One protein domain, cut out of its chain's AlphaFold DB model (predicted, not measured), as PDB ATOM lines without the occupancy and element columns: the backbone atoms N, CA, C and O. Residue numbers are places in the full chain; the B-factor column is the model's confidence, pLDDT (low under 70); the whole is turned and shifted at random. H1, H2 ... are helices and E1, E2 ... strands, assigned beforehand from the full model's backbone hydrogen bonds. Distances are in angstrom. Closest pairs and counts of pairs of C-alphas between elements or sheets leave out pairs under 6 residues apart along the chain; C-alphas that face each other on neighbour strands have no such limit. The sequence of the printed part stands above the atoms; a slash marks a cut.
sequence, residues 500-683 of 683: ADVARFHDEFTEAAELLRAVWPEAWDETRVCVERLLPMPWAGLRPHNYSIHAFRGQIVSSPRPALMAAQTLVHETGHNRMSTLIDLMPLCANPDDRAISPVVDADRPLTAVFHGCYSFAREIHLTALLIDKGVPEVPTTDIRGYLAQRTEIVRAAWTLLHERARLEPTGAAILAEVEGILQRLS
ATOM      1  N   ALA A 500      32.986  -2.245  13.607       88.38
ATOM      2  CA  ALA A 500      32.989  -2.599  12.189       88.38
ATOM      3  C   ALA A 500      33.722  -1.564  11.316       88.38
ATOM      4  O   ALA A 500      34.443  -1.951  10.397       88.38
ATOM      5  N   ASP A 501      33.595  -0.269  11.621       88.88
ATOM      6  CA  ASP A 501      34.341   0.789  10.932       88.88
ATOM      7  C   ASP A 501      35.838   0.676  11.233       88.88
ATOM      8  O   ASP A 501      36.651   0.792  10.321       88.88
ATOM      9  N   VAL A 502      36.213   0.372  12.484       91.75
ATOM     10  CA  VAL A 502      37.619   0.136  12.866       91.75
ATOM     11  C   VAL A 502      38.199  -1.073  12.126       91.75
ATOM     12  O   VAL A 502      39.334  -1.017  11.655       91.75
ATOM     13  N   ALA A 503      37.433  -2.162  12.004       93.00
ATOM     14  CA  ALA A 503      37.857  -3.348  11.260       93.00
ATOM     15  C   ALA A 503      38.052  -3.036   9.769       93.00
ATOM     16  O   ALA A 503      39.114  -3.317   9.224       93.00
ATOM     17  N   ARG A 504      37.079  -2.365   9.141       93.12
ATOM     18  CA  ARG A 504      37.194  -1.930   7.746       93.12
ATOM     19  C   ARG A 504      38.381  -0.994   7.534       93.12
ATOM     20  O   ARG A 504      39.113  -1.147   6.567       93.12
ATOM     21  N   PHE A 505      38.564  -0.025   8.428       95.56
ATOM     22  CA  PHE A 505      39.691   0.900   8.391       95.56
ATOM     23  C   PHE A 505      41.022   0.157   8.433       95.56
ATOM     24  O   PHE A 505      41.893   0.439   7.619       95.56
ATOM     25  N   HIS A 506      41.157  -0.808   9.342       96.31
ATOM     26  CA  HIS A 506      42.350  -1.638   9.439       96.31
ATOM     27  C   HIS A 506      42.650  -2.377   8.130       96.31
ATOM     28  O   HIS A 506      43.783  -2.316   7.660       96.31
ATOM     29  N   ASP A 507      41.657  -3.047   7.547       96.38
ATOM     30  CA  ASP A 507      41.866  -3.877   6.359       96.38
ATOM     31  C   ASP A 507      42.251  -3.016   5.146       96.38
ATOM     32  O   ASP A 507      43.276  -3.258   4.511       96.38
ATOM     33  N   GLU A 508      41.511  -1.931   4.908       95.88
ATOM     34  CA  GLU A 508      41.750  -0.997   3.800       95.88
ATOM     35  C   GLU A 508      43.107  -0.283   3.908       95.88
ATOM     36  O   GLU A 508      43.827  -0.141   2.920       95.88
ATOM     37  N   PHE A 509      43.492   0.165   5.111       97.50
ATOM     38  CA  PHE A 509      44.790   0.816   5.310       97.50
ATOM     39  C   PHE A 509      45.954  -0.176   5.285       97.50
ATOM     40  O   PHE A 509      47.061   0.209   4.914       97.50
ATOM     41  N   THR A 510      45.724  -1.443   5.642       98.12
ATOM     42  CA  THR A 510      46.728  -2.505   5.490       98.12
ATOM     43  C   THR A 510      46.984  -2.786   4.017       98.12
ATOM     44  O   THR A 510      48.135  -2.729   3.591       98.12
ATOM     45  N   GLU A 511      45.934  -2.973   3.216       97.75
ATOM     46  CA  GLU A 511      46.065  -3.153   1.765       97.75
ATOM     47  C   GLU A 511      46.698  -1.916   1.098       97.75
ATOM     48  O   GLU A 511      47.573  -2.035   0.240       97.75
ATOM     49  N   ALA A 512      46.337  -0.709   1.547       97.62
ATOM     50  CA  ALA A 512      46.963   0.532   1.099       97.62
ATOM     51  C   ALA A 512      48.466   0.593   1.399       97.62
ATOM     52  O   ALA A 512      49.247   1.046   0.561       97.62
ATOM     53  N   ALA A 513      48.880   0.155   2.587       98.06
ATOM     54  CA  ALA A 513      50.281   0.116   2.976       98.06
ATOM     55  C   ALA A 513      51.064  -0.934   2.174       98.06
ATOM     56  O   ALA A 513      52.191  -0.670   1.755       98.06
ATOM     57  N   GLU A 514      50.466  -2.096   1.893       98.25
ATOM     58  CA  GLU A 514      51.065  -3.117   1.026       98.25
ATOM     59  C   GLU A 514      51.254  -2.595  -0.398       98.25
ATOM     60  O   GLU A 514      52.334  -2.748  -0.976       98.25
ATOM     61  N   LEU A 515      50.233  -1.918  -0.929       97.94
ATOM     62  CA  LEU A 515      50.278  -1.262  -2.229       97.94
ATOM     63  C   LEU A 515      51.357  -0.176  -2.272       97.94
ATOM     64  O   LEU A 515      52.156  -0.142  -3.209       97.94
ATOM     65  N   LEU A 516      51.418   0.688  -1.256       97.19
ATOM     66  CA  LEU A 516      52.418   1.749  -1.180       97.19
ATOM     67  C   LEU A 516      53.831   1.166  -1.104       97.19
ATOM     68  O   LEU A 516      54.698   1.601  -1.854       97.19
ATOM     69  N   ARG A 517      54.052   0.125  -0.295       96.69
ATOM     70  CA  ARG A 517      55.340  -0.580  -0.215       96.69
ATOM     71  C   ARG A 517      55.749  -1.211  -1.551       96.69
ATOM     72  O   ARG A 517      56.936  -1.287  -1.848       96.69
ATOM     73  N   ALA A 518      54.786  -1.666  -2.353       96.75
ATOM     74  CA  ALA A 518      55.049  -2.251  -3.665       96.75
ATOM     75  C   ALA A 518      55.342  -1.204  -4.754       96.75
ATOM     76  O   ALA A 518      56.152  -1.453  -5.648       96.75
ATOM     77  N   VAL A 519      54.673  -0.049  -4.708       97.12
ATOM     78  CA  VAL A 519      54.742   0.981  -5.760       97.12
ATOM     79  C   VAL A 519      55.800   2.045  -5.466       97.12
ATOM     80  O   VAL A 519      56.459   2.509  -6.396       97.12
ATOM     81  N   TRP A 520      55.970   2.416  -4.197       96.62
ATOM     82  CA  TRP A 520      56.888   3.455  -3.733       96.62
ATOM     83  C   TRP A 520      57.381   3.155  -2.299       96.62
ATOM     84  O   TRP A 520      56.907   3.762  -1.330       96.62
ATOM     85  N   PRO A 521      58.307   2.189  -2.134       95.06
ATOM     86  CA  PRO A 521      58.739   1.707  -0.821       95.06
ATOM     87  C   PRO A 521      59.293   2.815   0.079       95.06
ATOM     88  O   PRO A 521      59.022   2.822   1.277       95.06
ATOM     89  N   GLU A 522      59.978   3.805  -0.490       95.12
ATOM     90  CA  GLU A 522      60.565   4.920   0.251       95.12
ATOM     91  C   GLU A 522      59.495   5.823   0.890       95.12
ATOM     92  O   GLU A 522      59.702   6.361   1.979       95.12
ATOM     93  N   ALA A 523      58.314   5.952   0.272       95.56
ATOM     94  CA  ALA A 523      57.188   6.671   0.870       95.56
ATOM     95  C   ALA A 523      56.507   5.887   1.998       95.56
ATOM     96  O   ALA A 523      56.011   6.498   2.954       95.56
ATOM     97  N   TRP A 524      56.500   4.551   1.928       96.06
ATOM     98  CA  TRP A 524      56.077   3.730   3.064       96.06
ATOM     99  C   TRP A 524      57.064   3.854   4.228       96.06
ATOM    100  O   TRP A 524      56.635   4.087   5.359       96.06
ATOM    101  N   ASP A 525      58.369   3.789   3.949       94.31
ATOM    102  CA  ASP A 525      59.425   3.965   4.951       94.31
ATOM    103  C   ASP A 525      59.330   5.319   5.663       94.31
ATOM    104  O   ASP A 525      59.371   5.384   6.893       94.31
ATOM    105  N   GLU A 526      59.119   6.402   4.916       94.44
ATOM    106  CA  GLU A 526      58.907   7.723   5.508       94.44
ATOM    107  C   GLU A 526      57.615   7.775   6.344       94.44
ATOM    108  O   GLU A 526      57.610   8.349   7.435       94.44
ATOM    109  N   THR A 527      56.535   7.136   5.881       95.44
ATOM    110  CA  THR A 527      55.251   7.080   6.602       95.44
ATOM    111  C   THR A 527      55.384   6.355   7.940       95.44
ATOM    112  O   THR A 527      54.973   6.909   8.956       95.44
ATOM    113  N   ARG A 528      56.001   5.166   7.988       92.62
ATOM    114  CA  ARG A 528      56.183   4.419   9.252       92.62
ATOM    115  C   ARG A 528      57.110   5.124  10.247       92.62
ATOM    116  O   ARG A 528      57.037   4.846  11.438       92.62
ATOM    117  N   VAL A 529      57.989   6.009   9.768       90.69
ATOM    118  CA  VAL A 529      58.880   6.821  10.614       90.69
ATOM    119  C   VAL A 529      58.176   8.080  11.122       90.69
ATOM    120  O   VAL A 529      58.389   8.479  12.264       90.69
ATOM    121  N   CYS A 530      57.355   8.725  10.292       92.56
ATOM    122  CA  CYS A 530      56.748  10.016  10.620       92.56
ATOM    123  C   CYS A 530      55.362   9.906  11.257       92.56
ATOM    124  O   CYS A 530      54.914  10.875  11.866       92.56
ATOM    125  N   VAL A 531      54.672   8.777  11.097       95.88
ATOM    126  CA  VAL A 531      53.314   8.551  11.600       95.88
ATOM    127  C   VAL A 531      53.348   7.449  12.647       95.88
ATOM    128  O   VAL A 531      53.637   6.293  12.354       95.88
ATOM    129  N   GLU A 532      53.012   7.809  13.880       95.62
ATOM    130  CA  GLU A 532      52.958   6.889  15.013       95.62
ATOM    131  C   GLU A 532      51.592   6.200  15.111       95.62
ATOM    132  O   GLU A 532      51.502   5.009  15.429       95.62
ATOM    133  N   ARG A 533      50.509   6.940  14.832       95.75
ATOM    134  CA  ARG A 533      49.146   6.437  15.028       95.75
ATOM    135  C   ARG A 533      48.121   6.937  14.019       95.75
ATOM    136  O   ARG A 533      48.178   8.068  13.541       95.75
ATOM    137  N   LEU A 534      47.142   6.081  13.750       96.81
ATOM    138  CA  LEU A 534      45.967   6.362  12.935       96.81
ATOM    139  C   LEU A 534      44.720   6.361  13.817       96.81
ATOM    140  O   LEU A 534      44.524   5.456  14.632       96.81
ATOM    141  N   LEU A 535      43.869   7.361  13.626       94.81
ATOM    142  CA  LEU A 535      42.578   7.479  14.285       94.81
ATOM    143  C   LEU A 535      41.470   7.309  13.233       94.81
ATOM    144  O   LEU A 535      41.343   8.159  12.342       94.81
ATOM    145  N   PRO A 536      40.685   6.222  13.294       94.69
ATOM    146  CA  PRO A 536      39.625   5.980  12.337       94.69
ATOM    147  C   PRO A 536      38.467   6.963  12.548       94.69
ATOM    148  O   PRO A 536      38.211   7.435  13.654       94.69
ATOM    149  N   MET A 537      37.743   7.233  11.469       91.88
ATOM    150  CA  MET A 537      36.429   7.875  11.451       91.88
ATOM    151  C   MET A 537      35.422   6.943  10.759       91.88
ATOM    152  O   MET A 537      35.841   6.041  10.031       91.88
ATOM    153  N   PRO A 538      34.102   7.139  10.938       90.50
ATOM    154  CA  PRO A 538      33.084   6.385  10.224       90.50
ATOM    155  C   PRO A 538      33.269   6.472   8.714       90.50
ATOM    156  O   PRO A 538      33.756   7.472   8.175       90.50
ATOM    157  N   TRP A 539      32.834   5.427   8.017       87.19
ATOM    158  CA  TRP A 539      32.797   5.441   6.561       87.19
ATOM    159  C   TRP A 539      31.977   6.627   6.021       87.19
ATOM    160  O   TRP A 539      30.790   6.763   6.315       87.19
ATOM    161  N   ALA A 540      32.597   7.446   5.166       84.00
ATOM    162  CA  ALA A 540      31.997   8.653   4.585       84.00
ATOM    163  C   ALA A 540      31.848   8.588   3.048       84.00
ATOM    164  O   ALA A 540      31.692   9.609   2.374       84.00
ATOM    165  N   GLY A 541      31.893   7.385   2.466       86.19
ATOM    166  CA  GLY A 541      31.944   7.202   1.014       86.19
ATOM    167  C   GLY A 541      33.356   7.380   0.447       86.19
ATOM    168  O   GLY A 541      34.348   7.283   1.159       86.19
ATOM    169  N   LEU A 542      33.453   7.638  -0.861       87.50
ATOM    170  CA  LEU A 542      34.745   7.791  -1.551       87.50
ATOM    171  C   LEU A 542      35.387   9.175  -1.355       87.50
ATOM    172  O   LEU A 542      36.577   9.355  -1.628       87.50
ATOM    173  N   ARG A 543      34.618  10.172  -0.892       82.94
ATOM    174  CA  ARG A 543      35.147  11.524  -0.673       82.94
ATOM    175  C   ARG A 543      36.221  11.492   0.423       82.94
ATOM    176  O   ARG A 543      36.019  10.807   1.423       82.94
ATOM    177  N   PRO A 544      37.348  12.207   0.255       79.94
ATOM    178  CA  PRO A 544      38.354  12.302   1.303       79.94
ATOM    179  C   PRO A 544      37.739  12.912   2.564       79.94
ATOM    180  O   PRO A 544      37.169  14.004   2.514       79.94
ATOM    181  N   HIS A 545      37.855  12.204   3.679       88.25
ATOM    182  CA  HIS A 545      37.600  12.741   5.005       88.25
ATOM    183  C   HIS A 545      38.794  12.357   5.869       88.25
ATOM    184  O   HIS A 545      38.832  11.287   6.473       88.25
ATOM    185  N   ASN A 546      39.815  13.205   5.816       92.06
ATOM    186  CA  ASN A 546      41.091  13.015   6.480       92.06
ATOM    187  C   ASN A 546      41.694  14.370   6.828       92.06
ATOM    188  O   ASN A 546      41.425  15.358   6.144       92.06
ATOM    189  N   TYR A 547      42.471  14.399   7.901       90.75
ATOM    190  CA  TYR A 547      43.238  15.566   8.297       90.75
ATOM    191  C   TYR A 547      44.332  15.192   9.300       90.75
ATOM    192  O   TYR A 547      44.250  14.193  10.024       90.75
ATOM    193  N   SER A 548      45.325  16.072   9.384       91.94
ATOM    194  CA  SER A 548      46.368  16.084  10.402       91.94
ATOM    195  C   SER A 548      46.328  17.421  11.134       91.94
ATOM    196  O   SER A 548      46.119  18.473  10.530       91.94
ATOM    197  N   ILE A 549      46.553  17.398  12.445       91.56
ATOM    198  CA  ILE A 549      46.600  18.613  13.265       91.56
ATOM    199  C   ILE A 549      48.061  18.892  13.593       91.56
ATOM    200  O   ILE A 549      48.727  18.041  14.169       91.56
ATOM    201  N   HIS A 550      48.546  20.100  13.295       92.31
ATOM    202  CA  HIS A 550      49.951  20.480  13.495       92.31
ATOM    203  C   HIS A 550      50.478  20.188  14.916       92.31
ATOM    204  O   HIS A 550      51.602  19.717  15.082       92.31
ATOM    205  N   ALA A 551      49.654  20.420  15.947       92.62
ATOM    206  CA  ALA A 551      49.994  20.113  17.339       92.62
ATOM    207  C   ALA A 551      50.141  18.600  17.607       92.62
ATOM    208  O   ALA A 551      50.955  18.201  18.433       92.62
ATOM    209  N   PHE A 552      49.394  17.758  16.894       94.31
ATOM    210  CA  PHE A 552      49.379  16.299  17.030       94.31
ATOM    211  C   PHE A 552      50.157  15.631  15.892       94.31
ATOM    212  O   PHE A 552      49.685  14.657  15.304       94.31
ATOM    213  N   ARG A 553      51.333  16.162  15.535       92.75
ATOM    214  CA  ARG A 553      52.103  15.588  14.426       92.75
ATOM    215  C   ARG A 553      52.474  14.134  14.710       92.75
ATOM    216  O   ARG A 553      52.801  13.782  15.834       92.75
ATOM    217  N   GLY A 554      52.441  13.302  13.683       94.88
ATOM    218  CA  GLY A 554      52.561  11.854  13.789       94.88
ATOM    219  C   GLY A 554      51.235  11.146  14.057       94.88
ATOM    220  O   GLY A 554      51.220   9.930  14.243       94.88
ATOM    221  N   GLN A 555      50.118  11.875  14.032       96.00
ATOM    222  CA  GLN A 555      48.777  11.311  14.044       96.00
ATOM    223  C   GLN A 555      48.007  11.703  12.783       96.00
ATOM    224  O   GLN A 555      47.910  12.883  12.449       96.00
ATOM    225  N   ILE A 556      47.401  10.707  12.134       96.06
ATOM    226  CA  ILE A 556      46.479  10.908  11.011       96.06
ATOM    227  C   ILE A 556      45.072  10.531  11.455       96.06
ATOM    228  O   ILE A 556      44.862   9.457  12.019       96.06
ATOM    229  N   VAL A 557      44.102  11.393  11.163       94.75
ATOM    230  CA  VAL A 557      42.679  11.088  11.305       94.75
ATOM    231  C   VAL A 557      42.110  10.825   9.915       94.75
ATOM    232  O   VAL A 557      42.316  11.641   9.019       94.75
ATOM    233  N   SER A 558      41.415   9.704   9.701       94.44
ATOM    234  CA  SER A 558      40.829   9.394   8.387       94.44
ATOM    235  C   SER A 558      39.624   8.458   8.472       94.44
ATOM    236  O   SER A 558      39.563   7.583   9.331       94.44
ATOM    237  N   SER A 559      38.685   8.580   7.533       92.75
ATOM    238  CA  SER A 559      37.702   7.524   7.254       92.75
ATOM    239  C   SER A 559      38.347   6.360   6.476       92.75
ATOM    240  O   SER A 559      39.325   6.591   5.755       92.75
ATOM    241  N   PRO A 560      37.807   5.124   6.551       92.00
ATOM    242  CA  PRO A 560      38.201   4.041   5.647       92.00
ATOM    243  C   PRO A 560      37.938   4.443   4.195       92.00
ATOM    244  O   PRO A 560      36.966   5.156   3.953       92.00
ATOM    245  N   ARG A 561      38.773   3.991   3.245       91.44
ATOM    246  CA  ARG A 561      38.653   4.202   1.783       91.44
ATOM    247  C   ARG A 561      39.352   3.064   1.030       91.44
ATOM    248  O   ARG A 561      40.310   2.557   1.595       91.44
ATOM    249  N   PRO A 562      38.943   2.726  -0.212       94.38
ATOM    250  CA  PRO A 562      39.611   1.705  -1.020       94.38
ATOM    251  C   PRO A 562      41.131   1.873  -1.023       94.38
ATOM    252  O   PRO A 562      41.602   3.009  -1.135       94.38
ATOM    253  N   ALA A 563      41.873   0.767  -0.962       93.94
ATOM    254  CA  ALA A 563      43.333   0.722  -0.811       93.94
ATOM    255  C   ALA A 563      44.114   1.784  -1.611       93.94
ATOM    256  O   ALA A 563      44.952   2.489  -1.053       93.94
ATOM    257  N   LEU A 564      43.798   1.978  -2.898       95.25
ATOM    258  CA  LEU A 564      44.424   3.006  -3.741       95.25
ATOM    259  C   LEU A 564      44.269   4.421  -3.160       95.25
ATOM    260  O   LEU A 564      45.231   5.184  -3.065       95.25
ATOM    261  N   MET A 565      43.051   4.773  -2.756       95.56
ATOM    262  CA  MET A 565      42.725   6.088  -2.207       95.56
ATOM    263  C   MET A 565      43.252   6.249  -0.778       95.56
ATOM    264  O   MET A 565      43.635   7.349  -0.383       95.56
ATOM    265  N   ALA A 566      43.274   5.170   0.006       95.81
ATOM    266  CA  ALA A 566      43.902   5.165   1.322       95.81
ATOM    267  C   ALA A 566      45.433   5.328   1.219       95.81
ATOM    268  O   ALA A 566      46.011   6.054   2.024       95.81
ATOM    269  N   ALA A 567      46.083   4.779   0.184       97.12
ATOM    270  CA  ALA A 567      47.508   5.000  -0.077       97.12
ATOM    271  C   ALA A 567      47.792   6.470  -0.429       97.12
ATOM    272  O   ALA A 567      48.735   7.062   0.100       97.12
ATOM    273  N   GLN A 568      46.932   7.095  -1.247       96.50
ATOM    274  CA  GLN A 568      46.973   8.544  -1.488       96.50
ATOM    275  C   GLN A 568      46.811   9.338  -0.185       96.50
ATOM    276  O   GLN A 568      47.593  10.253   0.064       96.50
ATOM    277  N   THR A 569      45.854   8.963   0.672       96.06
ATOM    278  CA  THR A 569      45.654   9.600   1.984       96.06
ATOM    279  C   THR A 569      46.894   9.478   2.871       96.06
ATOM    280  O   THR A 569      47.317  10.482   3.437       96.06
ATOM    281  N   LEU A 570      47.510   8.294   2.964       97.19
ATOM    282  CA  LEU A 570      48.733   8.088   3.744       97.19
ATOM    283  C   LEU A 570      49.859   9.015   3.273       97.19
ATOM    284  O   LEU A 570      50.439   9.728   4.086       97.19
ATOM    285  N   VAL A 571      50.129   9.082   1.966       97.44
ATOM    286  CA  VAL A 571      51.184   9.960   1.428       97.44
ATOM    287  C   VAL A 571      50.867  11.444   1.629       97.44
ATOM    288  O   VAL A 571      51.764  12.217   1.984       97.44
ATOM    289  N   HIS A 572      49.610  11.841   1.426       96.69
ATOM    290  CA  HIS A 572      49.154  13.222   1.571       96.69
ATOM    291  C   HIS A 572      49.311  13.726   3.012       96.69
ATOM    292  O   HIS A 572      49.919  14.773   3.264       96.69
ATOM    293  N   GLU A 573      48.801  12.952   3.968       97.00
ATOM    294  CA  GLU A 573      48.797  13.301   5.385       97.00
ATOM    295  C   GLU A 573      50.189  13.156   6.015       97.00
ATOM    296  O   GLU A 573      50.601  14.010   6.803       97.00
ATOM    297  N   THR A 574      50.991  12.166   5.603       96.44
ATOM    298  CA  THR A 574      52.429  12.140   5.928       96.44
ATOM    299  C   THR A 574      53.112  13.414   5.421       96.44
ATOM    300  O   THR A 574      53.919  14.006   6.140       96.44
ATOM    301  N   GLY A 575      52.736  13.905   4.235       95.88
ATOM    302  CA  GLY A 575      53.209  15.183   3.702       95.88
ATOM    303  C   GLY A 575      52.873  16.376   4.604       95.88
ATOM    304  O   GLY A 575      53.735  17.213   4.863       95.88
ATOM    305  N   HIS A 576      51.661  16.426   5.163       95.31
ATOM    306  CA  HIS A 576      51.269  17.464   6.122       95.31
ATOM    307  C   HIS A 576      52.111  17.419   7.407       95.31
ATOM    308  O   HIS A 576      52.557  18.456   7.907       95.31
ATOM    309  N   ASN A 577      52.391  16.221   7.918       95.19
ATOM    310  CA  ASN A 577      53.241  16.028   9.092       95.19
ATOM    311  C   ASN A 577      54.697  16.441   8.825       95.19
ATOM    312  O   ASN A 577      55.295  17.165   9.624       95.19
ATOM    313  N   ARG A 578      55.245  16.059   7.667       94.56
ATOM    314  CA  ARG A 578      56.584  16.463   7.211       94.56
ATOM    315  C   ARG A 578      56.703  17.971   7.067       94.56
ATOM    316  O   ARG A 578      57.653  18.570   7.568       94.56
ATOM    317  N   MET A 579      55.709  18.599   6.452       94.94
ATOM    318  CA  MET A 579      55.716  20.037   6.245       94.94
ATOM    319  C   MET A 579      55.582  20.823   7.550       94.94
ATOM    320  O   MET A 579      56.250  21.837   7.739       94.94
ATOM    321  N   SER A 580      54.789  20.313   8.492       94.44
ATOM    322  CA  SER A 580      54.729  20.847   9.853       94.44
ATOM    323  C   SER A 580      56.101  20.839  10.538       94.44
ATOM    324  O   SER A 580      56.470  21.832  11.162       94.44
ATOM    325  N   THR A 581      56.883  19.767  10.381       94.69
ATOM    326  CA  THR A 581      58.266  19.701  10.881       94.69
ATOM    327  C   THR A 581      59.175  20.723  10.194       94.69
ATOM    328  O   THR A 581      59.958  21.389  10.868       94.69
ATOM    329  N   LEU A 582      59.064  20.883   8.871       95.12
ATOM    330  CA  LEU A 582      59.862  21.851   8.110       95.12
ATOM    331  C   LEU A 582      59.601  23.291   8.568       95.12
ATOM    332  O   LEU A 582      60.554  24.006   8.860       95.12
ATOM    333  N   ILE A 583      58.332  23.691   8.697       93.56
ATOM    334  CA  ILE A 583      57.936  25.045   9.124       93.56
ATOM    335  C   ILE A 583      58.449  25.367  10.537       93.56
ATOM    336  O   ILE A 583      58.856  26.496  10.807       93.56
ATOM    337  N   ASP A 584      58.466  24.380  11.436       92.81
ATOM    338  CA  ASP A 584      58.952  24.554  12.808       92.81
ATOM    339  C   ASP A 584      60.477  24.701  12.913       92.81
ATOM    340  O   ASP A 584      60.983  25.231  13.912       92.81
ATOM    341  N   LEU A 585      61.212  24.179  11.929       95.38
ATOM    342  CA  LEU A 585      62.672  24.107  11.948       95.38
ATOM    343  C   LEU A 585      63.338  25.149  11.060       95.38
ATOM    344  O   LEU A 585      64.416  25.634  11.407       95.38
ATOM    345  N   MET A 586      62.731  25.463   9.919       94.38
ATOM    346  CA  MET A 586      63.368  26.226   8.858       94.38
ATOM    347  C   MET A 586      62.424  27.295   8.305       94.38
ATOM    348  O   MET A 586      61.276  26.998   7.965       94.38
ATOM    349  N   PRO A 587      62.897  28.542   8.161       94.88
ATOM    350  CA  PRO A 587      62.120  29.574   7.499       94.88
ATOM    351  C   PRO A 587      61.998  29.245   6.004       94.88
ATOM    352  O   PRO A 587      62.986  28.965   5.329       94.88
ATOM    353  N   LEU A 588      60.770  29.272   5.485       97.00
ATOM    354  CA  LEU A 588      60.494  28.994   4.069       97.00
ATOM    355  C   LEU A 588      60.484  30.270   3.221       97.00
ATOM    356  O   LEU A 588      60.863  30.263   2.051       97.00
ATOM    357  N   CYS A 589      60.050  31.377   3.815       97.44
ATOM    358  CA  CYS A 589      60.046  32.695   3.203       97.44
ATOM    359  C   CYS A 589      60.101  33.784   4.281       97.44
ATOM    360  O   CYS A 589      59.736  33.556   5.435       97.44
ATOM    361  N   ALA A 590      60.505  34.989   3.885       97.50
ATOM    362  CA  ALA A 590      60.579  36.165   4.752       97.50
ATOM    363  C   ALA A 590      59.220  36.878   4.950       97.50
ATOM    364  O   ALA A 590      59.146  37.941   5.568       97.50
ATOM    365  N   ASN A 591      58.139  36.365   4.361       97.31
ATOM    366  CA  ASN A 591      56.767  36.875   4.495       97.31
ATOM    367  C   ASN A 591      55.741  35.739   4.700       97.31
ATOM    368  O   ASN A 591      54.797  35.612   3.924       97.31
ATOM    369  N   PRO A 592      55.908  34.896   5.733       95.94
ATOM    370  CA  PRO A 592      55.082  33.701   5.926       95.94
ATOM    371  C   PRO A 592      53.595  34.003   6.182       95.94
ATOM    372  O   PRO A 592      52.740  33.182   5.838       95.94
ATOM    373  N   ASP A 593      53.299  35.167   6.763       96.69
ATOM    374  CA  ASP A 593      51.950  35.589   7.161       96.69
ATOM    375  C   ASP A 593      51.199  36.369   6.072       96.69
ATOM    376  O   ASP A 593      49.999  36.615   6.225       96.69
ATOM    377  N   ASP A 594      51.875  36.741   4.975       97.38
ATOM    378  CA  ASP A 594      51.217  37.373   3.830       97.38
ATOM    379  C   ASP A 594      50.102  36.454   3.325       97.38
ATOM    380  O   ASP A 594      50.238  35.231   3.310       97.38
ATOM    381  N   ARG A 595      48.970  37.039   2.937       97.06
ATOM    382  CA  ARG A 595      47.759  36.279   2.630       97.06
ATOM    383  C   ARG A 595      47.442  36.293   1.143       97.06
ATOM    384  O   ARG A 595      47.631  37.302   0.464       97.06
ATOM    385  N   ALA A 596      46.956  35.163   0.645       95.62
ATOM    386  CA  ALA A 596      46.491  35.006  -0.723       95.62
ATOM    387  C   ALA A 596      45.355  33.978  -0.791       95.62
ATOM    388  O   ALA A 596      45.208  33.128   0.092       95.62
ATOM    389  N   ILE A 597      44.567  34.025  -1.868       96.56
ATOM    390  CA  ILE A 597      43.576  32.985  -2.146       96.56
ATOM    391  C   ILE A 597      44.323  31.714  -2.549       96.56
ATOM    392  O   ILE A 597      44.968  31.669  -3.595       96.56
ATOM    393  N   SER A 598      44.270  30.697  -1.693       94.38
ATOM    394  CA  SER A 598      44.936  29.420  -1.927       94.38
ATOM    395  C   SER A 598      44.256  28.659  -3.069       94.38
ATOM    396  O   SER A 598      43.079  28.325  -2.928       94.38
ATOM    397  N   PRO A 599      44.980  28.273  -4.137       93.19
ATOM    398  CA  PRO A 599      44.427  27.456  -5.222       93.19
ATOM    399  C   PRO A 599      43.993  26.057  -4.769       93.19
ATOM    400  O   PRO A 599      43.283  25.355  -5.480       93.19
ATOM    401  N   VAL A 600      44.435  25.642  -3.578       87.06
ATOM    402  CA  VAL A 600      44.189  24.315  -3.012       87.06
ATOM    403  C   VAL A 600      42.819  24.221  -2.339       87.06
ATOM    404  O   VAL A 600      42.139  23.205  -2.470       87.06
ATOM    405  N   VAL A 601      42.423  25.263  -1.603       87.12
ATOM    406  CA  VAL A 601      41.192  25.279  -0.783       87.12
ATOM    407  C   VAL A 601      40.228  26.410  -1.150       87.12
ATOM    408  O   VAL A 601      39.210  26.553  -0.483       87.12
ATOM    409  N   ASP A 602      40.564  27.215  -2.162       92.62
ATOM    410  CA  ASP A 602      39.803  28.383  -2.628       92.62
ATOM    411  C   ASP A 602      39.379  29.324  -1.488       92.62
ATOM    412  O   ASP A 602      38.226  29.715  -1.322       92.62
ATOM    413  N   ALA A 603      40.341  29.635  -0.618       93.75
ATOM    414  CA  ALA A 603      40.119  30.474   0.551       93.75
ATOM    415  C   ALA A 603      41.340  31.342   0.836       93.75
ATOM    416  O   ALA A 603      42.474  30.961   0.538       93.75
ATOM    417  N   ASP A 604      41.102  32.488   1.469       96.00
ATOM    418  CA  ASP A 604      42.155  33.382   1.934       96.00
ATOM    419  C   ASP A 604      42.988  32.716   3.043       96.00
ATOM    420  O   ASP A 604      42.475  32.329   4.103       96.00
ATOM    421  N   ARG A 605      44.286  32.540   2.793       95.62
ATOM    422  CA  ARG A 605      45.213  31.777   3.638       95.62
ATOM    423  C   ARG A 605      46.591  32.451   3.681       95.62
ATOM    424  O   ARG A 605      46.980  33.069   2.694       95.62
ATOM    425  N   PRO A 606      47.345  32.316   4.789       96.62
ATOM    426  CA  PRO A 606      48.741  32.748   4.820       96.62
ATOM    427  C   PRO A 606      49.593  31.912   3.851       96.62
ATOM    428  O   PRO A 606      49.261  30.751   3.580       96.62
ATOM    429  N   LEU A 607      50.708  32.462   3.362       96.50
ATOM    430  CA  LEU A 607      51.608  31.772   2.428       96.50
ATOM    431  C   LEU A 607      52.125  30.444   2.992       96.50
ATOM    432  O   LEU A 607      52.258  29.480   2.241       96.50
ATOM    433  N   THR A 608      52.334  30.341   4.307       94.88
ATOM    434  CA  THR A 608      52.681  29.074   4.983       94.88
ATOM    435  C   THR A 608      51.668  27.957   4.727       94.88
ATOM    436  O   THR A 608      52.057  26.814   4.493       94.88
ATOM    437  N   ALA A 609      50.371  28.269   4.703       93.94
ATOM    438  CA  ALA A 609      49.326  27.296   4.403       93.94
ATOM    439  C   ALA A 609      49.265  26.945   2.906       93.94
ATOM    440  O   ALA A 609      48.931  25.811   2.559       93.94
ATOM    441  N   VAL A 610      49.622  27.877   2.012       96.38
ATOM    442  CA  VAL A 610      49.749  27.580   0.573       96.38
ATOM    443  C   VAL A 610      50.933  26.646   0.319       96.38
ATOM    444  O   VAL A 610      50.780  25.654  -0.388       96.38
ATOM    445  N   PHE A 611      52.072  26.901   0.967       96.25
ATOM    446  CA  PHE A 611      53.218  25.992   1.012       96.25
ATOM    447  C   PHE A 611      52.804  24.589   1.474       96.25
ATOM    448  O   PHE A 611      53.150  23.603   0.828       96.25
ATOM    449  N   HIS A 612      52.007  24.507   2.543       94.38
ATOM    450  CA  HIS A 612      51.496  23.248   3.089       94.38
ATOM    451  C   HIS A 612      50.689  22.436   2.069       94.38
ATOM    452  O   HIS A 612      50.932  21.244   1.886       94.38
ATOM    453  N   GLY A 613      49.756  23.089   1.370       94.25
ATOM    454  CA  GLY A 613      48.959  22.452   0.326       94.25
ATOM    455  C   GLY A 613      49.791  22.062  -0.899       94.25
ATOM    456  O   GLY A 613      49.695  20.929  -1.363       94.25
ATOM    457  N   CYS A 614      50.640  22.968  -1.393       97.06
ATOM    458  CA  CYS A 614      51.508  22.719  -2.546       97.06
ATOM    459  C   CYS A 614      52.420  21.505  -2.312       97.06
ATOM    460  O   CYS A 614      52.509  20.628  -3.167       97.06
ATOM    461  N   TYR A 615      53.051  21.433  -1.137       97.12
ATOM    462  CA  TYR A 615      53.948  20.345  -0.754       97.12
ATOM    463  C   TYR A 615      53.224  18.990  -0.681       97.12
ATOM    464  O   TYR A 615      53.652  18.025  -1.315       97.12
ATOM    465  N   SER A 616      52.105  18.905   0.048       96.12
ATOM    466  CA  SER A 616      51.383  17.635   0.214       96.12
ATOM    467  C   SER A 616      50.765  17.129  -1.086       96.12
ATOM    468  O   SER A 616      50.889  15.944  -1.400       96.12
ATOM    469  N   PHE A 617      50.159  18.012  -1.886       96.81
ATOM    470  CA  PHE A 617      49.579  17.601  -3.165       96.81
ATOM    471  C   PHE A 617      50.641  17.252  -4.214       96.81
ATOM    472  O   PHE A 617      50.392  16.356  -5.013       96.81
ATOM    473  N   ALA A 618      51.833  17.866  -4.195       97.62
ATOM    474  CA  ALA A 618      52.934  17.480  -5.087       97.62
ATOM    475  C   ALA A 618      53.355  16.009  -4.892       97.62
ATOM    476  O   ALA A 618      53.632  15.286  -5.850       97.62
ATOM    477  N   ARG A 619      53.347  15.540  -3.642       96.94
ATOM    478  CA  ARG A 619      53.635  14.142  -3.289       96.94
ATOM    479  C   ARG A 619      52.517  13.204  -3.737       96.94
ATOM    480  O   ARG A 619      52.775  12.114  -4.242       96.94
ATOM    481  N   GLU A 620      51.272  13.645  -3.597       96.19
ATOM    482  CA  GLU A 620      50.100  12.877  -4.007       96.19
ATOM    483  C   GLU A 620      50.000  12.706  -5.531       96.19
ATOM    484  O   GLU A 620      49.719  11.601  -6.001       96.19
ATOM    485  N   ILE A 621      50.263  13.757  -6.322       97.75
ATOM    486  CA  ILE A 621      50.277  13.643  -7.792       97.75
ATOM    487  C   ILE A 621      51.396  12.713  -8.265       97.75
ATOM    488  O   ILE A 621      51.185  11.938  -9.195       97.75
ATOM    489  N   HIS A 622      52.548  12.718  -7.583       97.69
ATOM    490  CA  HIS A 622      53.639  11.796  -7.878       97.69
ATOM    491  C   HIS A 622      53.232  10.337  -7.629       97.69
ATOM    492  O   HIS A 622      53.350   9.514  -8.535       97.69
ATOM    493  N   LEU A 623      52.672  10.022  -6.452       97.75
ATOM    494  CA  LEU A 623      52.147   8.680  -6.174       97.75
ATOM    495  C   LEU A 623      51.072   8.278  -7.194       97.75
ATOM    496  O   LEU A 623      51.075   7.155  -7.688       97.75
ATOM    497  N   THR A 624      50.154   9.185  -7.523       97.56
ATOM    498  CA  THR A 624      49.055   8.904  -8.458       97.56
ATOM    499  C   THR A 624      49.581   8.543  -9.850       97.56
ATOM    500  O   THR A 624      49.088   7.594 -10.457       97.56
ATOM    501  N   ALA A 625      50.616   9.233 -10.332       97.69
ATOM    502  CA  ALA A 625      51.287   8.876 -11.578       97.69
ATOM    503  C   ALA A 625      51.952   7.491 -11.500       97.69
ATOM    504  O   ALA A 625      51.743   6.670 -12.389       97.69
ATOM    505  N   LEU A 626      52.656   7.182 -10.404       97.12
ATOM    506  CA  LEU A 626      53.261   5.858 -10.203       97.12
ATOM    507  C   LEU A 626      52.220   4.730 -10.196       97.12
ATOM    508  O   LEU A 626      52.442   3.683 -10.799       97.12
ATOM    509  N   LEU A 627      51.075   4.934  -9.539       97.19
ATOM    510  CA  LEU A 627      49.976   3.962  -9.505       97.19
ATOM    511  C   LEU A 627      49.443   3.670 -10.916       97.19
ATOM    512  O   LEU A 627      49.232   2.509 -11.273       97.19
ATOM    513  N   ILE A 628      49.273   4.717 -11.728       96.56
ATOM    514  CA  ILE A 628      48.857   4.607 -13.127       96.56
ATOM    515  C   ILE A 628      49.905   3.847 -13.951       96.56
ATOM    516  O   ILE A 628      49.553   2.918 -14.678       96.56
ATOM    517  N   ASP A 629      51.181   4.211 -13.827       96.19
ATOM    518  CA  ASP A 629      52.279   3.611 -14.594       96.19
ATOM    519  C   ASP A 629      52.482   2.129 -14.256       96.19
ATOM    520  O   ASP A 629      52.827   1.321 -15.120       96.19
ATOM    521  N   LYS A 630      52.229   1.748 -13.000       96.25
ATOM    522  CA  LYS A 630      52.262   0.354 -12.536       96.25
ATOM    523  C   LYS A 630      50.996  -0.437 -12.882       96.25
ATOM    524  O   LYS A 630      50.941  -1.627 -12.580       96.25
ATOM    525  N   GLY A 631      50.005   0.187 -13.521       95.38
ATOM    526  CA  GLY A 631      48.769  -0.473 -13.943       95.38
ATOM    527  C   GLY A 631      47.877  -0.905 -12.778       95.38
ATOM    528  O   GLY A 631      47.169  -1.906 -12.897       95.38
ATOM    529  N   VAL A 632      47.923  -0.188 -11.650       95.44
ATOM    530  CA  VAL A 632      47.055  -0.472 -10.501       95.44
ATOM    531  C   VAL A 632      45.593  -0.221 -10.907       95.44
ATOM    532  O   VAL A 632      45.306   0.846 -11.458       95.44
ATOM    533  N   PRO A 633      44.662  -1.167 -10.663       91.56
ATOM    534  CA  PRO A 633      43.260  -0.997 -11.030       91.56
ATOM    535  C   PRO A 633      42.635   0.242 -10.384       91.56
ATOM    536  O   PRO A 633      42.798   0.484  -9.188       91.56
ATOM    537  N   GLU A 634      41.887   1.008 -11.174       90.12
ATOM    538  CA  GLU A 634      41.122   2.140 -10.658       90.12
ATOM    539  C   GLU A 634      39.946   1.675  -9.791       90.12
ATOM    540  O   GLU A 634      39.395   0.583  -9.960       90.12
ATOM    541  N   VAL A 635      39.525   2.534  -8.862       91.19
ATOM    542  CA  VAL A 635      38.317   2.286  -8.074       91.19
ATOM    543  C   VAL A 635      37.102   2.465  -8.994       91.19
ATOM    544  O   VAL A 635      37.012   3.497  -9.667       91.19
ATOM    545  N   PRO A 636      36.135   1.525  -9.029       90.00
ATOM    546  CA  PRO A 636      34.949   1.665  -9.868       90.00
ATOM    547  C   PRO A 636      34.261   3.015  -9.662       90.00
ATOM    548  O   PRO A 636      34.127   3.471  -8.528       90.00
ATOM    549  N   THR A 637      33.786   3.629 -10.750       85.94
ATOM    550  CA  THR A 637      33.134   4.959 -10.774       85.94
ATOM    551  C   THR A 637      34.047   6.161 -10.491       85.94
ATOM    552  O   THR A 637      33.549   7.276 -10.332       85.94
ATOM    553  N   THR A 638      35.369   5.966 -10.467       91.31
ATOM    554  CA  THR A 638      36.358   7.053 -10.365       91.31
ATOM    555  C   THR A 638      37.122   7.242 -11.679       91.31
ATOM    556  O   THR A 638      37.113   6.356 -12.524       91.31
ATOM    557  N   ASP A 639      37.755   8.405 -11.857       93.50
ATOM    558  CA  ASP A 639      38.646   8.704 -12.985       93.50
ATOM    559  C   ASP A 639      39.997   9.168 -12.433       93.50
ATOM    560  O   ASP A 639      40.186  10.340 -12.091       93.50
ATOM    561  N   ILE A 640      40.936   8.230 -12.297       94.38
ATOM    562  CA  ILE A 640      42.253   8.515 -11.716       94.38
ATOM    563  C   ILE A 640      43.099   9.435 -12.610       94.38
ATOM    564  O   ILE A 640      43.902  10.220 -12.103       94.38
ATOM    565  N   ARG A 641      42.903   9.391 -13.934       95.44
ATOM    566  CA  ARG A 641      43.644  10.238 -14.883       95.44
ATOM    567  C   ARG A 641      43.122  11.668 -14.855       95.44
ATOM    568  O   ARG A 641      43.922  12.597 -14.771       95.44
ATOM    569  N   GLY A 642      41.802  11.843 -14.854       96.12
ATOM    570  CA  GLY A 642      41.165  13.140 -14.638       96.12
ATOM    571  C   GLY A 642      41.521  13.731 -13.274       96.12
ATOM    572  O   GLY A 642      41.841  14.916 -13.185       96.12
ATOM    573  N   TYR A 643      41.568  12.898 -12.229       94.44
ATOM    574  CA  TYR A 643      42.030  13.304 -10.901       94.44
ATOM    575  C   TYR A 643      43.476  13.816 -10.918       94.44
ATOM    576  O   TYR A 643      43.745  14.911 -10.418       94.44
ATOM    577  N   LEU A 644      44.401  13.062 -11.528       97.06
ATOM    578  CA  LEU A 644      45.803  13.463 -11.661       97.06
ATOM    579  C   LEU A 644      45.935  14.794 -12.411       97.06
ATOM    580  O   LEU A 644      46.641  15.684 -11.939       97.06
ATOM    581  N   ALA A 645      45.235  14.955 -13.537       97.44
ATOM    582  CA  ALA A 645      45.259  16.193 -14.315       97.44
ATOM    583  C   ALA A 645      44.753  17.389 -13.489       97.44
ATOM    584  O   ALA A 645      45.430  18.412 -13.393       97.44
ATOM    585  N   GLN A 646      43.609  17.238 -12.815       96.12
ATOM    586  CA  GLN A 646      43.036  18.287 -11.971       96.12
ATOM    587  C   GLN A 646      43.976  18.682 -10.824       96.12
ATOM    588  O   GLN A 646      44.185  19.869 -10.568       96.12
ATOM    589  N   ARG A 647      44.543  17.702 -10.112       96.19
ATOM    590  CA  ARG A 647      45.455  17.968  -8.991       96.19
ATOM    591  C   ARG A 647      46.777  18.567  -9.449       96.19
ATOM    592  O   ARG A 647      47.289  19.449  -8.764       96.19
ATOM    593  N   THR A 648      47.288  18.158 -10.606       98.06
ATOM    594  CA  THR A 648      48.506  18.733 -11.194       98.06
ATOM    595  C   THR A 648      48.326  20.224 -11.474       98.06
ATOM    596  O   THR A 648      49.194  21.014 -11.110       98.06
ATOM    597  N   GLU A 649      47.174  20.638 -12.009       97.81
ATOM    598  CA  GLU A 649      46.880  22.061 -12.234       97.81
ATOM    599  C   GLU A 649      46.738  22.858 -10.930       97.81
ATOM    600  O   GLU A 649      47.235  23.979 -10.835       97.81
ATOM    601  N   ILE A 650      46.149  22.270  -9.884       96.94
ATOM    602  CA  ILE A 650      46.093  22.899  -8.554       96.94
ATOM    603  C   ILE A 650      47.502  23.111  -7.982       96.94
ATOM    604  O   ILE A 650      47.803  24.192  -7.473       96.94
ATOM    605  N   VAL A 651      48.377  22.103  -8.076       98.00
ATOM    606  CA  VAL A 651      49.774  22.209  -7.621       98.00
ATOM    607  C   VAL A 651      50.527  23.252  -8.442       98.00
ATOM    608  O   VAL A 651      51.227  24.076  -7.863       98.00
ATOM    609  N   ARG A 652      50.340  23.281  -9.768       98.31
ATOM    610  CA  ARG A 652      50.941  24.284 -10.657       98.31
ATOM    611  C   ARG A 652      50.509  25.700 -10.276       98.31
ATOM    612  O   ARG A 652      51.356  26.575 -10.141       98.31
ATOM    613  N   ALA A 653      49.219  25.917 -10.027       98.12
ATOM    614  CA  ALA A 653      48.703  27.212  -9.593       98.12
ATOM    615  C   ALA A 653      49.265  27.635  -8.223       98.12
ATOM    616  O   ALA A 653      49.638  28.795  -8.042       98.12
ATOM    617  N   ALA A 654      49.358  26.708  -7.262       98.00
ATOM    618  CA  ALA A 654      49.940  26.984  -5.949       98.00
ATOM    619  C   ALA A 654      51.442  27.297  -6.040       98.00
ATOM    620  O   ALA A 654      51.908  28.242  -5.404       98.00
ATOM    621  N   TRP A 655      52.178  26.553  -6.867       98.31
ATOM    622  CA  TRP A 655      53.591  26.787  -7.155       98.31
ATOM    623  C   TRP A 655      53.818  28.175  -7.768       98.31
ATOM    624  O   TRP A 655      54.635  28.935  -7.248       98.31
ATOM    625  N   THR A 656      53.040  28.553  -8.792       98.25
ATOM    626  CA  THR A 656      53.119  29.883  -9.423       98.25
ATOM    627  C   THR A 656      52.848  30.989  -8.409       98.25
ATOM    628  O   THR A 656      53.627  31.935  -8.303       98.25
ATOM    629  N   LEU A 657      51.790  30.850  -7.602       98.12
ATOM    630  CA  LEU A 657      51.454  31.830  -6.570       98.12
ATOM    631  C   LEU A 657      52.604  32.015  -5.579       98.12
ATOM    632  O   LEU A 657      52.959  33.148  -5.257       98.12
ATOM    633  N   LEU A 658      53.188  30.919  -5.089       98.00
ATOM    634  CA  LEU A 658      54.313  30.981  -4.159       98.00
ATOM    635  C   LEU A 658      55.542  31.625  -4.806       98.00
ATOM    636  O   LEU A 658      56.178  32.454  -4.168       98.00
ATOM    637  N   HIS A 659      55.838  31.316  -6.068       96.94
ATOM    638  CA  HIS A 659      56.954  31.921  -6.795       96.94
ATOM    639  C   HIS A 659      56.783  33.440  -6.984       96.94
ATOM    640  O   HIS A 659      57.747  34.194  -6.888       96.94
ATOM    641  N   GLU A 660      55.553  33.904  -7.209       96.94
ATOM    642  CA  GLU A 660      55.246  35.326  -7.401       96.94
ATOM    643  C   GLU A 660      55.153  36.119  -6.089       96.94
ATOM    644  O   GLU A 660      55.480  37.307  -6.049       96.94
ATOM    645  N   ARG A 661      54.644  35.496  -5.018       97.38
ATOM    646  CA  ARG A 661      54.276  36.189  -3.771       97.38
ATOM    647  C   ARG A 661      55.256  35.965  -2.626       97.38
ATOM    648  O   ARG A 661      55.382  36.840  -1.768       97.38
ATOM    649  N   ALA A 662      55.905  34.806  -2.551       97.56
ATOM    650  CA  ALA A 662      56.791  34.484  -1.441       97.56
ATOM    651  C   ALA A 662      58.188  35.067  -1.678       97.56
ATOM    652  O   ALA A 662      58.820  34.853  -2.708       97.56
ATOM    653  N   ARG A 663      58.718  35.760  -0.673       97.94
ATOM    654  CA  ARG A 663      60.130  36.143  -0.604       97.94
ATOM    655  C   ARG A 663      60.909  34.935  -0.095       97.94
ATOM    656  O   ARG A 663      61.073  34.787   1.113       97.94
ATOM    657  N   LEU A 664      61.252  34.032  -1.009       98.12
ATOM    658  CA  LEU A 664      61.774  32.700  -0.697       98.12
ATOM    659  C   LEU A 664      63.094  32.754   0.077       98.12
ATOM    660  O   LEU A 664      64.027  33.456  -0.306       98.12
ATOM    661  N   GLU A 665      63.160  31.952   1.133       97.81
ATOM    662  CA  GLU A 665      64.405  31.575   1.804       97.81
ATOM    663  C   GLU A 665      64.978  30.310   1.132       97.81
ATOM    664  O   GLU A 665      64.247  29.637   0.393       97.81
ATOM    665  N   PRO A 666      66.250  29.930   1.375       97.38
ATOM    666  CA  PRO A 666      66.888  28.799   0.693       97.38
ATOM    667  C   PRO A 666      66.071  27.499   0.726       97.38
ATOM    668  O   PRO A 666      65.893  26.857  -0.305       97.38
ATOM    669  N   THR A 667      65.497  27.153   1.883       96.31
ATOM    670  CA  THR A 667      64.642  25.967   2.040       96.31
ATOM    671  C   THR A 667      63.369  26.055   1.195       96.31
ATOM    672  O   THR A 667      62.996  25.084   0.539       96.31
ATOM    673  N   GLY A 668      62.694  27.209   1.184       97.44
ATOM    674  CA  GLY A 668      61.487  27.400   0.375       97.44
ATOM    675  C   GLY A 668      61.782  27.331  -1.122       97.44
ATOM    676  O   GLY A 668      61.013  26.726  -1.868       97.44
ATOM    677  N   ALA A 669      62.917  27.886  -1.555       97.88
ATOM    678  CA  ALA A 669      63.376  27.796  -2.937       97.88
ATOM    679  C   ALA A 669      63.677  26.345  -3.354       97.88
ATOM    680  O   ALA A 669      63.233  25.923  -4.421       97.88
ATOM    681  N   ALA A 670      64.356  25.568  -2.502       96.50
ATOM    682  CA  ALA A 670      64.628  24.150  -2.749       96.50
ATOM    683  C   ALA A 670      63.332  23.332  -2.892       96.50
ATOM    684  O   ALA A 670      63.169  22.602  -3.869       96.50
ATOM    685  N   ILE A 671      62.365  23.526  -1.985       97.19
ATOM    686  CA  ILE A 671      61.049  22.870  -2.066       97.19
ATOM    687  C   ILE A 671      60.358  23.186  -3.398       97.19
ATOM    688  O   ILE A 671      59.868  22.276  -4.063       97.19
ATOM    689  N   LEU A 672      60.311  24.458  -3.812       98.19
ATOM    690  CA  LEU A 672      59.649  24.827  -5.066       98.19
ATOM    691  C   LEU A 672      60.382  24.299  -6.305       98.19
ATOM    692  O   LEU A 672      59.712  23.925  -7.265       98.19
ATOM    693  N   ALA A 673      61.713  24.219  -6.286       97.69
ATOM    694  CA  ALA A 673      62.487  23.611  -7.368       97.69
ATOM    695  C   ALA A 673      62.196  22.103  -7.498       97.69
ATOM    696  O   ALA A 673      62.019  21.583  -8.599       97.69
ATOM    697  N   GLU A 674      62.072  21.391  -6.375       96.25
ATOM    698  CA  GLU A 674      61.688  19.975  -6.377       96.25
ATOM    699  C   GLU A 674      60.252  19.762  -6.879       96.25
ATOM    700  O   GLU A 674      60.004  18.854  -7.677       96.25
ATOM    701  N   VAL A 675      59.306  20.617  -6.463       97.94
ATOM    702  CA  VAL A 675      57.925  20.595  -6.974       97.94
ATOM    703  C   VAL A 675      57.894  20.853  -8.481       97.94
ATOM    704  O   VAL A 675      57.181  20.155  -9.203       97.94
ATOM    705  N   GLU A 676      58.690  21.801  -8.977       98.00
ATOM    706  CA  GLU A 676      58.806  22.074 -10.409       98.00
ATOM    707  C   GLU A 676      59.259  20.826 -11.182       98.00
ATOM    708  O   GLU A 676      58.640  20.462 -12.183       98.00
ATOM    709  N   GLY A 677      60.262  20.100 -10.678       96.75
ATOM    710  CA  GLY A 677      60.715  18.843 -11.281       96.75
ATOM    711  C   GLY A 677      59.645  17.739 -11.303       96.75
ATOM    712  O   GLY A 677      59.637  16.888 -12.194       96.75
ATOM    713  N   ILE A 678      58.706  17.731 -10.351       96.88
ATOM    714  CA  ILE A 678      57.533  16.840 -10.392       96.88
ATOM    715  C   ILE A 678      56.586  17.272 -11.511       96.88
ATOM    716  O   ILE A 678      56.213  16.444 -12.338       96.88
ATOM    717  N   LEU A 679      56.240  18.560 -11.571       97.75
ATOM    718  CA  LEU A 679      55.336  19.110 -12.584       97.75
ATOM    719  C   LEU A 679      55.872  18.903 -14.008       97.75
ATOM    720  O   LEU A 679      55.103  18.547 -14.899       97.75
ATOM    721  N   GLN A 680      57.178  19.073 -14.223       96.69
ATOM    722  CA  GLN A 680      57.825  18.868 -15.523       96.69
ATOM    723  C   GLN A 680      57.761  17.409 -16.002       96.69
ATOM    724  O   GLN A 680      57.646  17.180 -17.198       96.69
ATOM    725  N   ARG A 681      57.798  16.422 -15.095       93.62
ATOM    726  CA  ARG A 681      57.666  14.994 -15.452       93.62
ATOM    727  C   ARG A 681      56.239  14.580 -15.812       93.62
ATOM    728  O   ARG A 681      56.060  13.535 -16.427       93.62
ATOM    729  N   LEU A 682      55.249  15.360 -15.379       91.12
ATOM    730  CA  LEU A 682      53.819  15.095 -15.579       91.12
ATOM    731  C   LEU A 682      53.191  15.966 -16.678       91.12
ATOM    732  O   LEU A 682      52.003  15.815 -16.958       91.12
ATOM    733  N   SER A 683      53.970  16.891 -17.247       77.50
ATOM    734  CA  SER A 683      53.597  17.715 -18.406       77.50
ATOM    735  C   SER A 683      53.941  16.972 -19.689       77.50
ATOM    736  O   SER A 683      53.148  17.084 -20.648       77.50
TER     737      SER A 683
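Overview. This is residues 500 to 683 of the 683 residues of the protein "JmjC domain-containing protein" of Streptomyces sp. M7 (UniProt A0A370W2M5). Three long helices, H4, H5 and H6, form an up-and-down bundle, and H3 packs along H4 on the side away from H5 and H6. H1 crosses the first residues of H3, H2 crosses H3 farther along, and a two-stranded parallel ribbon, E1 with E2, lies beside H1 and H3; a small hairpin, E3 with E4, sits at the opposite end of the domain, near H4 and H5. The printed part has 184 residues, with six named helices and four named strands in the order H1 H2 E1 E2 H3 E3 E4 H4 H5 H6, and is mostly helix. It is compact, with a radius of gyration of the C-alphas of 16.1 A, and spans 47 by 36 by 29 A.

Arrangement. H1, residues 500 to 519, touches H2, residues 521 to 530, with residues 513 to 517 alone, closest at the C-alphas of Arg 517 and Trp 524, 5.5 A. E1, residues 533 to 536, and E2, residues 555 to 558, are parallel neighbours at 21 degrees, with N 535 and O 556 2.8 A apart, within hydrogen-bond range. H3, residues 563 to 585, touches H1 about perpendicular at 79 degrees, through residues 563 to 567 alone, closest at the C-alphas of Ala 512 and Ala 563, 4.1 A. H3 touches H2 at a steep tilt of 54 degrees with residues 570 to 578 alone, closest at the C-alphas of Thr 527 and Thr 574, 5.8 A. E3, residues 595 to 598, and E4, residues 603 to 606, are an antiparallel hairpin, with N 596 and O 605 2.9 A apart. H4, residues 607 to 629, touches H3 opposite ways at 33 degrees, a tilt only just shallow; the closest C-alphas, of Gly 575 and Ser 616, are 4.6 A apart. H5, residues 640 to 661, forms a helical hairpin with H4 at a shallow tilt of 30 degrees, closest at the C-alphas of Cys 614 and Val 651, 5.4 A. H6, residues 666 to 682, touches H4 residues 615 to 625 alone, closest at the C-alphas of Ala 618 and Val 675, 6.2 A. In each of the six helices every O i to N i+4 pair is within hydrogen-bond range.

Along the chain. H1 begins at C-alpha 500, (32.989, -2.599, 12.189), and is 28.4 A long. H3 and H4 are each 32.9 A, H5 31.2 A and H6 25.0 A, ending at C-alpha 682, (53.819, 15.095, -15.579).

Size, cuts and confidence. The C-alphas of Ala 500 and Arg 663, the two farthest apart, are 49.0 A apart. The printed part has no cut, and E1 to E2 is the long link, 18 residues. Mean pLDDT of the printed part is 94.9, and no printed residue is under 70.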